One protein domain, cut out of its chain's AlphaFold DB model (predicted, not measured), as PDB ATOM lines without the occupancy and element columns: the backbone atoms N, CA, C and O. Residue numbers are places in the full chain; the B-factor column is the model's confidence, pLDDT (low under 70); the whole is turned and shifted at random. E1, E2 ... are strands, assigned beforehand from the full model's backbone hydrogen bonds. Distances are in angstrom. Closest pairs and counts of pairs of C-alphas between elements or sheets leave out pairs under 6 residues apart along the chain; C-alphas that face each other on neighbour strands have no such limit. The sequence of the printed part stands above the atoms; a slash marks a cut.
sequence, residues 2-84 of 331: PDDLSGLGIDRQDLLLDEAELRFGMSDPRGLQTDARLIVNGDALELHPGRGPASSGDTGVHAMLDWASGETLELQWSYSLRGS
ATOM      1  N   PRO A   2      26.256 -43.909  39.429       67.62
ATOM      2  CA  PRO A   2      25.274 -44.988  39.523       67.62
ATOM      3  C   PRO A   2      25.935 -46.271  40.026       67.62
ATOM      4  O   PRO A   2      27.045 -46.592  39.601       67.62
ATOM      5  N   ASP A   3      25.237 -47.022  40.871       69.44
ATOM      6  CA  ASP A   3      25.756 -48.285  41.412       69.44
ATOM      7  C   ASP A   3      25.868 -49.391  40.340       69.44
ATOM      8  O   ASP A   3      26.609 -50.352  40.517       69.44
ATOM      9  N   ASP A   4      25.177 -49.232  39.203       70.81
ATOM     10  CA  ASP A   4      25.059 -50.225  38.119       70.81
ATOM     11  C   ASP A   4      25.938 -49.920  36.885       70.81
ATOM     12  O   ASP A   4      25.654 -50.346  35.767       70.81
ATOM     13  N   LEU A   5      27.025 -49.157  37.046       75.69
ATOM     14  CA  LEU A   5      27.971 -48.915  35.940       75.69
ATOM     15  C   LEU A   5      28.585 -50.221  35.403       75.69
ATOM     16  O   LEU A   5      28.792 -50.364  34.197       75.69
ATOM     17  N   SER A   6      28.797 -51.202  36.285       72.44
ATOM     18  CA  SER A   6      29.299 -52.529  35.923       72.44
ATOM     19  C   SER A   6      28.315 -53.319  35.052       72.44
ATOM     20  O   SER A   6      28.751 -54.048  34.161       72.44
ATOM     21  N   GLY A   7      27.000 -53.131  35.229       75.00
ATOM     22  CA  GLY A   7      25.965 -53.708  34.363       75.00
ATOM     23  C   GLY A   7      25.999 -53.171  32.928       75.00
ATOM     24  O   GLY A   7      25.547 -53.845  32.003       75.00
ATOM     25  N   LEU A   8      26.600 -51.993  32.725       76.62
ATOM     26  CA  LEU A   8      26.836 -51.376  31.416       76.62
ATOM     27  C   LEU A   8      28.217 -51.716  30.829       76.62
ATOM     28  O   LEU A   8      28.545 -51.242  29.741       76.62
ATOM     29  N   GLY A   9      29.019 -52.529  31.527       82.06
ATOM     30  CA  GLY A   9      30.375 -52.892  31.109       82.06
ATOM     31  C   GLY A   9      31.371 -51.731  31.164       82.06
ATOM     32  O   GLY A   9      32.332 -51.738  30.403       82.06
ATOM     33  N   ILE A  10      31.115 -50.731  32.014       83.62
ATOM     34  CA  ILE A  10      31.985 -49.570  32.214       83.62
ATOM     35  C   ILE A  10      32.630 -49.703  33.591       83.62
ATOM     36  O   ILE A  10      31.936 -49.641  34.613       83.62
ATOM     37  N   ASP A  11      33.951 -49.852  33.630       85.50
ATOM     38  CA  ASP A  11      34.686 -49.829  34.885       85.50
ATOM     39  C   ASP A  11      34.949 -48.384  35.312       85.50
ATOM     40  O   ASP A  11      35.104 -47.471  34.501       85.50
ATOM     41  N   ARG A  12      35.055 -48.146  36.622       82.44
ATOM     42  CA  ARG A  12      35.341 -46.799  37.144       82.44
ATOM     43  C   ARG A  12      36.646 -46.214  36.586       82.44
ATOM     44  O   ARG A  12      36.742 -45.005  36.431       82.44
ATOM     45  N   GLN A  13      37.629 -47.067  36.301       85.88
ATOM     46  CA  GLN A  13      38.918 -46.677  35.721       85.88
ATOM     47  C   GLN A  13      38.815 -46.196  34.265       85.88
ATOM     48  O   GLN A  13      39.735 -45.541  33.789       85.88
ATOM     49  N   ASP A  14      37.709 -46.497  33.579       88.19
ATOM     50  CA  ASP A  14      37.450 -46.034  32.214       88.19
ATOM     51  C   ASP A  14      36.900 -44.595  32.195       88.19
ATOM     52  O   ASP A  14      36.769 -43.988  31.131       88.19
ATOM     53  N   LEU A  15      36.556 -44.039  33.365       88.12
ATOM     54  CA  LEU A  15      36.016 -42.692  33.516       88.12
ATOM     55  C   LEU A  15      37.128 -41.683  33.826       88.12
ATOM     56  O   LEU A  15      37.850 -41.824  34.813       88.12
ATOM     57  N   LEU A  16      37.187 -40.609  33.039       91.62
ATOM     58  CA  LEU A  16      38.071 -39.458  33.259       91.62
ATOM     59  C   LEU A  16      37.454 -38.498  34.286       91.62
ATOM     60  O   LEU A  16      36.956 -37.426  33.949       91.62
ATOM     61  N   LEU A  17      37.381 -38.934  35.546       90.81
ATOM     62  CA  LEU A  17      36.730 -38.168  36.618       90.81
ATOM     63  C   LEU A  17      37.493 -36.884  36.991       90.81
ATOM     64  O   LEU A  17      36.888 -35.930  37.470       90.81
ATOM     65  N   ASP A  18      38.800 -36.850  36.764       91.38
ATOM     66  CA  ASP A  18      39.670 -35.681  36.918       91.38
ATOM     67  C   ASP A  18      39.473 -34.628  35.809       91.38
ATOM     68  O   ASP A  18      39.849 -33.469  35.982       91.38
ATOM     69  N   GLU A  19      38.821 -35.000  34.704       92.06
ATOM     70  CA  GLU A  19      38.455 -34.113  33.590       92.06
ATOM     71  C   GLU A  19      36.937 -33.849  33.529       92.06
ATOM     72  O   GLU A  19      36.361 -33.638  32.456       92.06
ATOM     73  N   ALA A  20      36.251 -33.884  34.676       93.56
ATOM     74  CA  ALA A  20      34.807 -33.704  34.717       93.56
ATOM     75  C   ALA A  20      34.388 -32.281  34.303       93.56
ATOM     76  O   ALA A  20      34.980 -31.271  34.689       93.56
ATOM     77  N   GLU A  21      33.299 -32.201  33.536       93.94
ATOM     78  CA  GLU A  21      32.736 -30.945  33.047       93.94
ATOM     79  C   GLU A  21      31.273 -30.820  33.481       93.94
ATOM     80  O   GLU A  21      30.441 -31.687  33.203       93.94
ATOM     81  N   LEU A  22      30.939 -29.703  34.123       95.69
ATOM     82  CA  LEU A  22      29.563 -29.303  34.396       95.69
ATOM     83  C   LEU A  22      29.069 -28.441  33.237       95.69
ATOM     84  O   LEU A  22      29.647 -27.393  32.960       95.69
ATOM     85  N   ARG A  23      27.994 -28.867  32.567       95.25
ATOM     86  CA  ARG A  23      27.422 -28.178  31.402       95.25
ATOM     87  C   ARG A  23      26.011 -27.687  31.685       95.25
ATOM     88  O   ARG A  23      25.132 -28.483  32.009       95.25
ATOM     89  N   PHE A  24      25.782 -26.397  31.480       94.62
ATOM     90  CA  PHE A  24      24.491 -25.746  31.680       94.62
ATOM     91  C   PHE A  24      23.985 -25.206  30.344       94.62
ATOM     92  O   PHE A  24      24.552 -24.272  29.774       94.62
ATOM     93  N   GLY A  25      22.929 -25.832  29.827       92.75
ATOM     94  CA  GLY A  25      22.352 -25.500  28.527       92.75
ATOM     95  C   GLY A  25      21.449 -24.281  28.571       92.75
ATOM     96  O   GLY A  25      20.625 -24.145  29.475       92.75
ATOM     97  N   MET A  26      21.566 -23.414  27.568       91.75
ATOM     98  CA  MET A  26      20.691 -22.254  27.396       91.75
ATOM     99  C   MET A  26      20.421 -22.065  25.913       91.75
ATOM    100  O   MET A  26      21.347 -21.744  25.186       91.75
ATOM    101  N   SER A  27      19.173 -22.208  25.462       89.44
ATOM    102  CA  SER A  27      18.835 -22.095  24.032       89.44
ATOM    103  C   SER A  27      19.152 -20.726  23.416       89.44
ATOM    104  O   SER A  27      19.344 -20.625  22.206       89.44
ATOM    105  N   ASP A  28      19.206 -19.670  24.233       89.62
ATOM    106  CA  ASP A  28      19.669 -18.343  23.828       89.62
ATOM    107  C   ASP A  28      20.525 -17.697  24.935       89.62
ATOM    108  O   ASP A  28      20.001 -16.997  25.811       89.62
ATOM    109  N   PRO A  29      21.858 -17.888  24.908       89.75
ATOM    110  CA  PRO A  29      22.760 -17.320  25.910       89.75
ATOM    111  C   PRO A  29      22.808 -15.786  25.908       89.75
ATOM    112  O   PRO A  29      23.292 -15.193  26.868       89.75
ATOM    113  N   ARG A  30      22.292 -15.107  24.868       90.75
ATOM    114  CA  ARG A  30      22.289 -13.631  24.793       90.75
ATOM    115  C   ARG A  30      21.401 -12.990  25.862       90.75
ATOM    116  O   ARG A  30      21.526 -11.795  26.119       90.75
ATOM    117  N   GLY A  31      20.479 -13.758  26.445       90.75
ATOM    118  CA  GLY A  31      19.633 -13.316  27.552       90.75
ATOM    119  C   GLY A  31      20.321 -13.357  28.919       90.75
ATOM    120  O   GLY A  31      19.827 -12.713  29.848       90.75
ATOM    121  N   LEU A  32      21.430 -14.093  29.057       92.31
ATOM    122  CA  LEU A  32      22.138 -14.268  30.325       92.31
ATOM    123  C   LEU A  32      22.771 -12.950  30.780       92.31
ATOM    124  O   LEU A  32      23.453 -12.271  30.012       92.31
ATOM    125  N   GLN A  33      22.515 -12.578  32.031       93.06
ATOM    126  CA  GLN A  33      23.097 -11.394  32.655       93.06
ATOM    127  C   GLN A  33      24.449 -11.720  33.312       93.06
ATOM    128  O   GLN A  33      24.859 -12.873  33.431       93.06
ATOM    129  N   THR A  34      25.170 -10.686  33.741       88.88
ATOM    130  CA  THR A  34      26.543 -10.800  34.267       88.88
ATOM    131  C   THR A  34      26.640 -11.357  35.692       88.88
ATOM    132  O   THR A  34      27.729 -11.390  36.255       88.88
ATOM    133  N   ASP A  35      25.524 -11.746  36.303       92.44
ATOM    134  CA  ASP A  35      25.421 -12.245  37.680       92.44
ATOM    135  C   ASP A  35      25.387 -13.781  37.773       92.44
ATOM    136  O   ASP A  35      25.189 -14.331  38.858       92.44
ATOM    137  N   ALA A  36      25.589 -14.477  36.649       94.12
ATOM    138  CA  ALA A  36      25.679 -15.929  36.611       94.12
ATOM    139  C   ALA A  36      26.807 -16.430  37.526       94.12
ATOM    140  O   ALA A  36      27.974 -16.073  37.353       94.12
ATOM    141  N   ARG A  37      26.462 -17.282  38.491       96.38
ATOM    142  CA  ARG A  37      27.399 -17.814  39.482       96.38
ATOM    143  C   ARG A  37      27.149 -19.294  39.709       96.38
ATOM    144  O   ARG A  37      26.008 -19.707  39.905       96.38
ATOM    145  N   LEU A  38      28.231 -20.065  39.724       97.50
ATOM    146  CA  LEU A  38      28.242 -21.470  40.101       97.50
ATOM    147  C   LEU A  38      29.026 -21.642  41.404       97.50
ATOM    148  O   LEU A  38      30.134 -21.125  41.548       97.50
ATOM    149  N   ILE A  39      28.434 -22.362  42.350       97.81
ATOM    150  CA  ILE A  39      29.066 -22.795  43.592       97.81
ATOM    151  C   ILE A  39      29.035 -24.323  43.614       97.81
ATOM    152  O   ILE A  39      27.976 -24.919  43.404       97.81
ATOM    153  N   VAL A  40      30.183 -24.942  43.871       96.62
ATOM    154  CA  VAL A  40      30.354 -26.391  44.002       96.62
ATOM    155  C   VAL A  40      30.918 -26.673  45.386       96.62
ATOM    156  O   VAL A  40      31.983 -26.169  45.724       96.62
ATOM    157  N   ASN A  41      30.199 -27.438  46.211       94.75
ATOM    158  CA  ASN A  41      30.600 -27.764  47.590       94.75
ATOM    159  C   ASN A  41      30.962 -26.532  48.456       94.75
ATOM    160  O   ASN A  41      31.785 -26.617  49.362       94.75
ATOM    161  N   GLY A  42      30.341 -25.379  48.182       95.19
ATOM    162  CA  GLY A  42      30.594 -24.106  48.873       95.19
ATOM    163  C   GLY A  42      31.626 -23.191  48.200       95.19
ATOM    164  O   GLY A  42      31.628 -21.989  48.478       95.19
ATOM    165  N   ASP A  43      32.417 -23.705  47.258       95.00
ATOM    166  CA  ASP A  43      33.442 -22.946  46.545       95.00
ATOM    167  C   ASP A  43      32.923 -22.406  45.209       95.00
ATOM    168  O   ASP A  43      32.214 -23.082  44.465       95.00
ATOM    169  N   ALA A  44      33.260 -21.154  44.893       96.25
ATOM    170  CA  ALA A  44      32.884 -20.559  43.615       96.25
ATOM    171  C   ALA A  44      33.727 -21.160  42.482       96.25
ATOM    172  O   ALA A  44      34.957 -21.128  42.548       96.25
ATOM    173  N   LEU A  45      33.063 -21.646  41.435       96.00
ATOM    174  CA  LEU A  45      33.709 -22.198  40.249       96.00
ATOM    175  C   LEU A  45      33.486 -21.269  39.049       96.00
ATOM    176  O   LEU A  45      32.388 -20.739  38.854       96.00
ATOM    177  N   GLU A  46      34.537 -21.044  38.262       95.25
ATOM    178  CA  GLU A  46      34.485 -20.153  37.101       95.25
ATOM    179  C   GLU A  46      33.653 -20.770  35.968       95.25
ATOM    180  O   GLU A  46      33.815 -21.939  35.616       95.25
ATOM    181  N   LEU A  47      32.750 -19.968  35.401       95.75
ATOM    182  CA  LEU A  47      31.936 -20.338  34.248       95.75
ATOM    183  C   LEU A  47      32.582 -19.819  32.963       95.75
ATOM    184  O   LEU A  47      32.904 -18.636  32.847       95.75
ATOM    185  N   HIS A  48      32.675 -20.684  31.960       95.31
ATOM    186  CA  HIS A  48      33.155 -20.363  30.623       95.31
ATOM    187  C   HIS A  48      32.024 -20.500  29.591       95.31
ATOM    188  O   HIS A  48      31.166 -21.376  29.717       95.31
ATOM    189  N   PRO A  49      31.984 -19.654  28.548       94.31
ATOM    190  CA  PRO A  49      30.942 -19.718  27.526       94.31
ATOM    191  C   PRO A  49      31.080 -20.953  26.619       94.31
ATOM    192  O   PRO A  49      32.181 -21.440  26.360       94.31
ATOM    193  N   GLY A  50      29.954 -21.411  26.065       92.94
ATOM    194  CA  GLY A  50      29.878 -22.534  25.127       92.94
ATOM    195  C   GLY A  50      29.813 -23.903  25.810       92.94
ATOM    196  O   GLY A  50      29.674 -23.991  27.028       92.94
ATOM    197  N   ARG A  51      29.911 -24.967  25.000       92.69
ATOM    198  CA  ARG A  51      29.842 -26.382  25.428       92.69
ATOM    199  C   ARG A  51      28.565 -26.711  26.213       92.69
ATOM    200  O   ARG A  51      28.587 -27.492  27.159       92.69
ATOM    201  N   GLY A  52      27.437 -26.129  25.803       93.12
ATOM    202  CA  GLY A  52      26.139 -26.545  26.323       93.12
ATOM    203  C   GLY A  52      25.833 -28.005  25.948       93.12
ATOM    204  O   GLY A  52      26.469 -28.561  25.053       93.12
ATOM    205  N   PRO A  53      24.864 -28.652  26.605       92.50
ATOM    206  CA  PRO A  53      24.322 -29.928  26.152       92.50
ATOM    207  C   PRO A  53      23.621 -29.791  24.777       92.50
ATOM    208  O   PRO A  53      23.095 -28.721  24.437       92.50
ATOM    209  N   ALA A  54      23.532 -30.874  24.002       91.94
ATOM    210  CA  ALA A  54      22.857 -30.920  22.699       91.94
ATOM    211  C   ALA A  54      21.366 -30.547  22.802       91.94
ATOM    212  O   ALA A  54      20.793 -29.980  21.869       91.94
ATOM    213  N   SER A  55      20.761 -30.752  23.975       90.19
ATOM    214  CA  SER A  55      19.388 -30.325  24.297       90.19
ATOM    215  C   SER A  55      19.166 -28.808  24.198       90.19
ATOM    216  O   SER A  55      18.033 -28.341  24.063       90.19
ATOM    217  N   SER A  56      20.254 -28.039  24.212       91.00
ATOM    218  CA  SER A  56      20.288 -26.589  24.001       91.00
ATOM    219  C   SER A  56      20.944 -26.185  22.676       91.00
ATOM    220  O   SER A  56      21.257 -25.014  22.475       91.00
ATOM    221  N   GLY A  57      21.179 -27.132  21.763       91.06
ATOM    222  CA  GLY A  57      21.916 -26.888  20.520       91.06
ATOM    223  C   GLY A  57      23.387 -26.543  20.759       91.06
ATOM    224  O   GLY A  57      23.916 -25.661  20.090       91.06
ATOM    225  N   ASP A  58      24.013 -27.177  21.756       91.88
ATOM    226  CA  ASP A  58      25.410 -26.970  22.170       91.88
ATOM    227  C   ASP A  58      25.731 -25.548  22.678       91.88
ATOM    228  O   ASP A  58      26.894 -25.147  22.807       91.88
ATOM    229  N   THR A  59      24.693 -24.778  23.024       93.62
ATOM    230  CA  THR A  59      24.810 -23.404  23.527       93.62
ATOM    231  C   THR A  59      24.581 -23.315  25.035       93.62
ATOM    232  O   THR A  59      23.750 -24.012  25.608       93.62
ATOM    233  N   GLY A  60      25.343 -22.461  25.718       94.25
ATOM    234  CA  GLY A  60      25.262 -22.336  27.172       94.25
ATOM    235  C   GLY A  60      26.591 -21.948  27.798       94.25
ATOM    236  O   GLY A  60      27.376 -21.215  27.189       94.25
ATOM    237  N   VAL A  61      26.821 -22.444  29.010       95.50
ATOM    238  CA  VAL A  61      28.059 -22.258  29.775       95.50
ATOM    239  C   VAL A  61      28.518 -23.586  30.370       95.50
ATOM    240  O   VAL A  61      27.710 -24.487  30.606       95.50
ATOM    241  N   HIS A  62      29.809 -23.696  30.649       96.44
ATOM    242  CA  HIS A  62      30.398 -24.865  31.284       96.44
ATOM    243  C   HIS A  62      31.433 -24.479  32.339       96.44
ATOM    244  O   HIS A  62      31.945 -23.361  32.341       96.44
ATOM    245  N   ALA A  63      31.752 -25.420  33.218       96.88
ATOM    246  CA  ALA A  63      32.848 -25.311  34.169       96.88
ATOM    247  C   ALA A  63      33.586 -26.647  34.270       96.88
ATOM    248  O   ALA A  63      32.958 -27.707  34.269       96.88
ATOM    249  N   MET A  64      34.912 -26.586  34.356       94.75
ATOM    250  CA  MET A  64      35.757 -27.759  34.584       94.75
ATOM    251  C   MET A  64      35.928 -27.979  36.083       94.75
ATOM    252  O   MET A  64      36.082 -27.015  36.833       94.75
ATOM    253  N   LEU A  65      35.914 -29.234  36.516       93.75
ATOM    254  CA  LEU A  65      36.056 -29.620  37.913       93.75
ATOM    255  C   LEU A  65      36.914 -30.882  38.002       93.75
ATOM    256  O   LEU A  65      36.640 -31.864  37.318       93.75
ATOM    257  N   ASP A  66      37.892 -30.883  38.906       91.88
ATOM    258  CA  ASP A  66      38.541 -32.124  39.325       91.88
ATOM    259  C   ASP A  66      37.582 -32.894  40.241       91.88
ATOM    260  O   ASP A  66      37.313 -32.491  41.378       91.88
ATOM    261  N   TRP A  67      37.030 -33.989  39.723       92.50
ATOM    262  CA  TRP A  67      36.110 -34.861  40.441       92.50
ATOM    263  C   TRP A  67      36.689 -36.269  40.642       92.50
ATOM    264  O   TRP A  67      35.945 -37.245  40.772       92.50
ATOM    265  N   ALA A  68      38.018 -36.402  40.729       90.00
ATOM    266  CA  ALA A  68      38.702 -37.693  40.866       90.00
ATOM    267  C   ALA A  68      38.175 -38.557  42.034       90.00
ATOM    268  O   ALA A  68      38.076 -39.786  41.925       90.00
ATOM    269  N   SER A  69      37.783 -37.924  43.149       86.81
ATOM    270  CA  SER A  69      37.220 -38.616  44.319       86.81
ATOM    271  C   SER A  69      35.875 -39.293  44.019       86.81
ATOM    272  O   SER A  69      35.532 -40.314  44.624       86.81
ATOM    273  N   GLY A  70      35.115 -38.797  43.037       85.56
ATOM    274  CA  GLY A  70      33.773 -39.274  42.702       85.56
ATOM    275  C   GLY A  70      32.763 -39.116  43.842       85.56
ATOM    276  O   GLY A  70      31.779 -39.858  43.890       85.56
ATOM    277  N   GLU A  71      33.038 -38.211  44.783       89.19
ATOM    278  CA  GLU A  71      32.171 -37.900  45.921       89.19
ATOM    279  C   GLU A  71      30.907 -37.154  45.480       89.19
ATOM    280  O   GLU A  71      30.796 -36.671  44.355       89.19
ATOM    281  N   THR A  72      29.912 -37.060  46.356       90.88
ATOM    282  CA  THR A  72      28.706 -36.281  46.060       90.88
ATOM    283  C   THR A  72      29.058 -34.805  45.874       90.88
ATOM    284  O   THR A  72      29.759 -34.228  46.700       90.88
ATOM    285  N   LEU A  73      28.543 -34.196  44.804       93.06
ATOM    286  CA  LEU A  73      28.685 -32.767  44.531       93.06
ATOM    287  C   LEU A  73      27.391 -32.037  44.881       93.06
ATOM    288  O   LEU A  73      26.324 -32.381  44.368       93.06
ATOM    289  N   GLU A  74      27.490 -31.006  45.712       95.56
ATOM    290  CA  GLU A  74      26.427 -30.024  45.892       95.56
ATOM    291  C   GLU A  74      26.649 -28.869  44.913       95.56
ATOM    292  O   GLU A  74      27.676 -28.192  44.963       95.56
ATOM    293  N   LEU A  75      25.688 -28.650  44.015       96.25
ATOM    294  CA  LEU A  75      25.752 -27.613  42.989       96.25
ATOM    295  C   LEU A  75      24.701 -26.542  43.270       96.25
ATOM    296  O   LEU A  75      23.512 -26.845  43.358       96.25
ATOM    297  N   GLN A  76      25.125 -25.284  43.336       97.31
ATOM    298  CA  GLN A  76      24.224 -24.135  43.372       97.31
ATOM    299  C   GLN A  76      24.538 -23.235  42.182       97.31
ATOM    300  O   GLN A  76      25.627 -22.670  42.079       97.31
ATOM    301  N   TRP A  77      23.577 -23.111  41.270       95.81
ATOM    302  CA  TRP A  77      23.686 -22.262  40.091       95.81
ATOM    303  C   TRP A  77      22.599 -21.194  40.136       95.81
ATOM    304  O   TRP A  77      21.409 -21.504  40.157       95.81
ATOM    305  N   SER A  78      23.018 -19.933  40.164       96.12
ATOM    306  CA  SER A  78      22.132 -18.771  40.167       96.12
ATOM    307  C   SER A  78      22.447 -17.884  38.974       96.12
ATOM    308  O   SER A  78      23.618 -17.679  38.654       96.12
ATOM    309  N   TYR A  79      21.423 -17.332  38.337       94.38
ATOM    310  CA  TYR A  79      21.582 -16.454  37.186       94.38
ATOM    311  C   TYR A  79      20.354 -15.562  37.013       94.38
ATOM    312  O   TYR A  79      19.243 -15.956  37.371       94.38
ATOM    313  N   SER A  80      20.540 -14.408  36.376       94.81
ATOM    314  CA  SER A  80      19.439 -13.639  35.805       94.81
ATOM    315  C   SER A  80      19.366 -13.844  34.294       94.81
ATOM    316  O   SER A  80      20.371 -13.860  33.580       94.81
ATOM    317  N   LEU A  81      18.143 -13.992  33.787       91.12
ATOM    318  CA  LEU A  81      17.843 -14.171  32.369       91.12
ATOM    319  C   LEU A  81      16.873 -13.096  31.892       91.12
ATOM    320  O   LEU A  81      15.883 -12.795  32.556       91.12
ATOM    321  N   ARG A  82      17.113 -12.576  30.688       91.56
ATOM    322  CA  ARG A  82      16.169 -11.727  29.963       91.56
ATOM    323  C   ARG A  82      15.549 -12.503  28.803       91.56
ATOM    324  O   ARG A  82      16.226 -12.783  27.817       91.56
ATOM    325  N   GLY A  83      14.256 -12.793  28.907       85.19
ATOM    326  CA  GLY A  83      13.434 -13.421  27.866       85.19
ATOM    327  C   GLY A  83      12.028 -12.814  27.841       85.19
ATOM    328  O   GLY A  83      11.673 -12.070  28.752       85.19
ATOM    329  N   SER A  84      11.241 -13.084  26.793       76.00
ATOM    330  CA  SER A  84       9.942 -12.410  26.592       76.00
ATOM    331  C   SER A  84       8.749 -13.311  26.264       76.00
ATOM    332  O   SER A  84       7.625 -12.832  26.317       76.00
TER     333      SER A  84
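What this domain is: This is residues 2 to 84 of the 331 residues of the protein "Cell envelope integrity protein CreD" of Altererythrobacter sp (UniProt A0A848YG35). This domain has little regular structure: a two-strand ribbon, E1 and E4, lies loosely over one face of a small three-strand sheet, E3, E2 and E5, with residues 2 to 11 sticking out free. The 83 printed residues, all strand by class, hold 23 in the named strands E1 to E5, in that order, and no named helix; the larger sheet's order is E3, E2, E5, and both sheets are antiparallel. The whole is loose, radius of gyration of the C-alphas 14.9 A, spanning 45 by 29 by 18 A.

How they stand to each other: Look at E1, residues 20 to 25, antiparallel to E4, residues 60 to 65: N 22 and O 63 are 2.8 A apart. E2, residues 37 to 40, forms a hairpin with E3, residues 43 to 45; see N 40 and O 43, 2.8 A. E5, residues 75 to 78, pairs with E2 at N 39 and O 76, 2.8 A. The closest C-alphas of E3 and E4, Leu 45 and Ala 63, are 6.9 A apart.

Where its parts are: Find C-alpha 20 at (34.807, -33.704, 34.717); E1 runs 16.1 A from there. E4 spans 16.9 A, E2 10.1 A, E3 6.3 A; E5, 10.0 A, ends at (22.132, -18.771, 40.167).

The domain as a whole: The C-alphas farthest apart, Gln 13 and Ser 84, are 45.8 A apart. The printed part has no cut; links E1 to E2 and E3 to E4 are long. Residues 2 to 3 have pLDDT under 70.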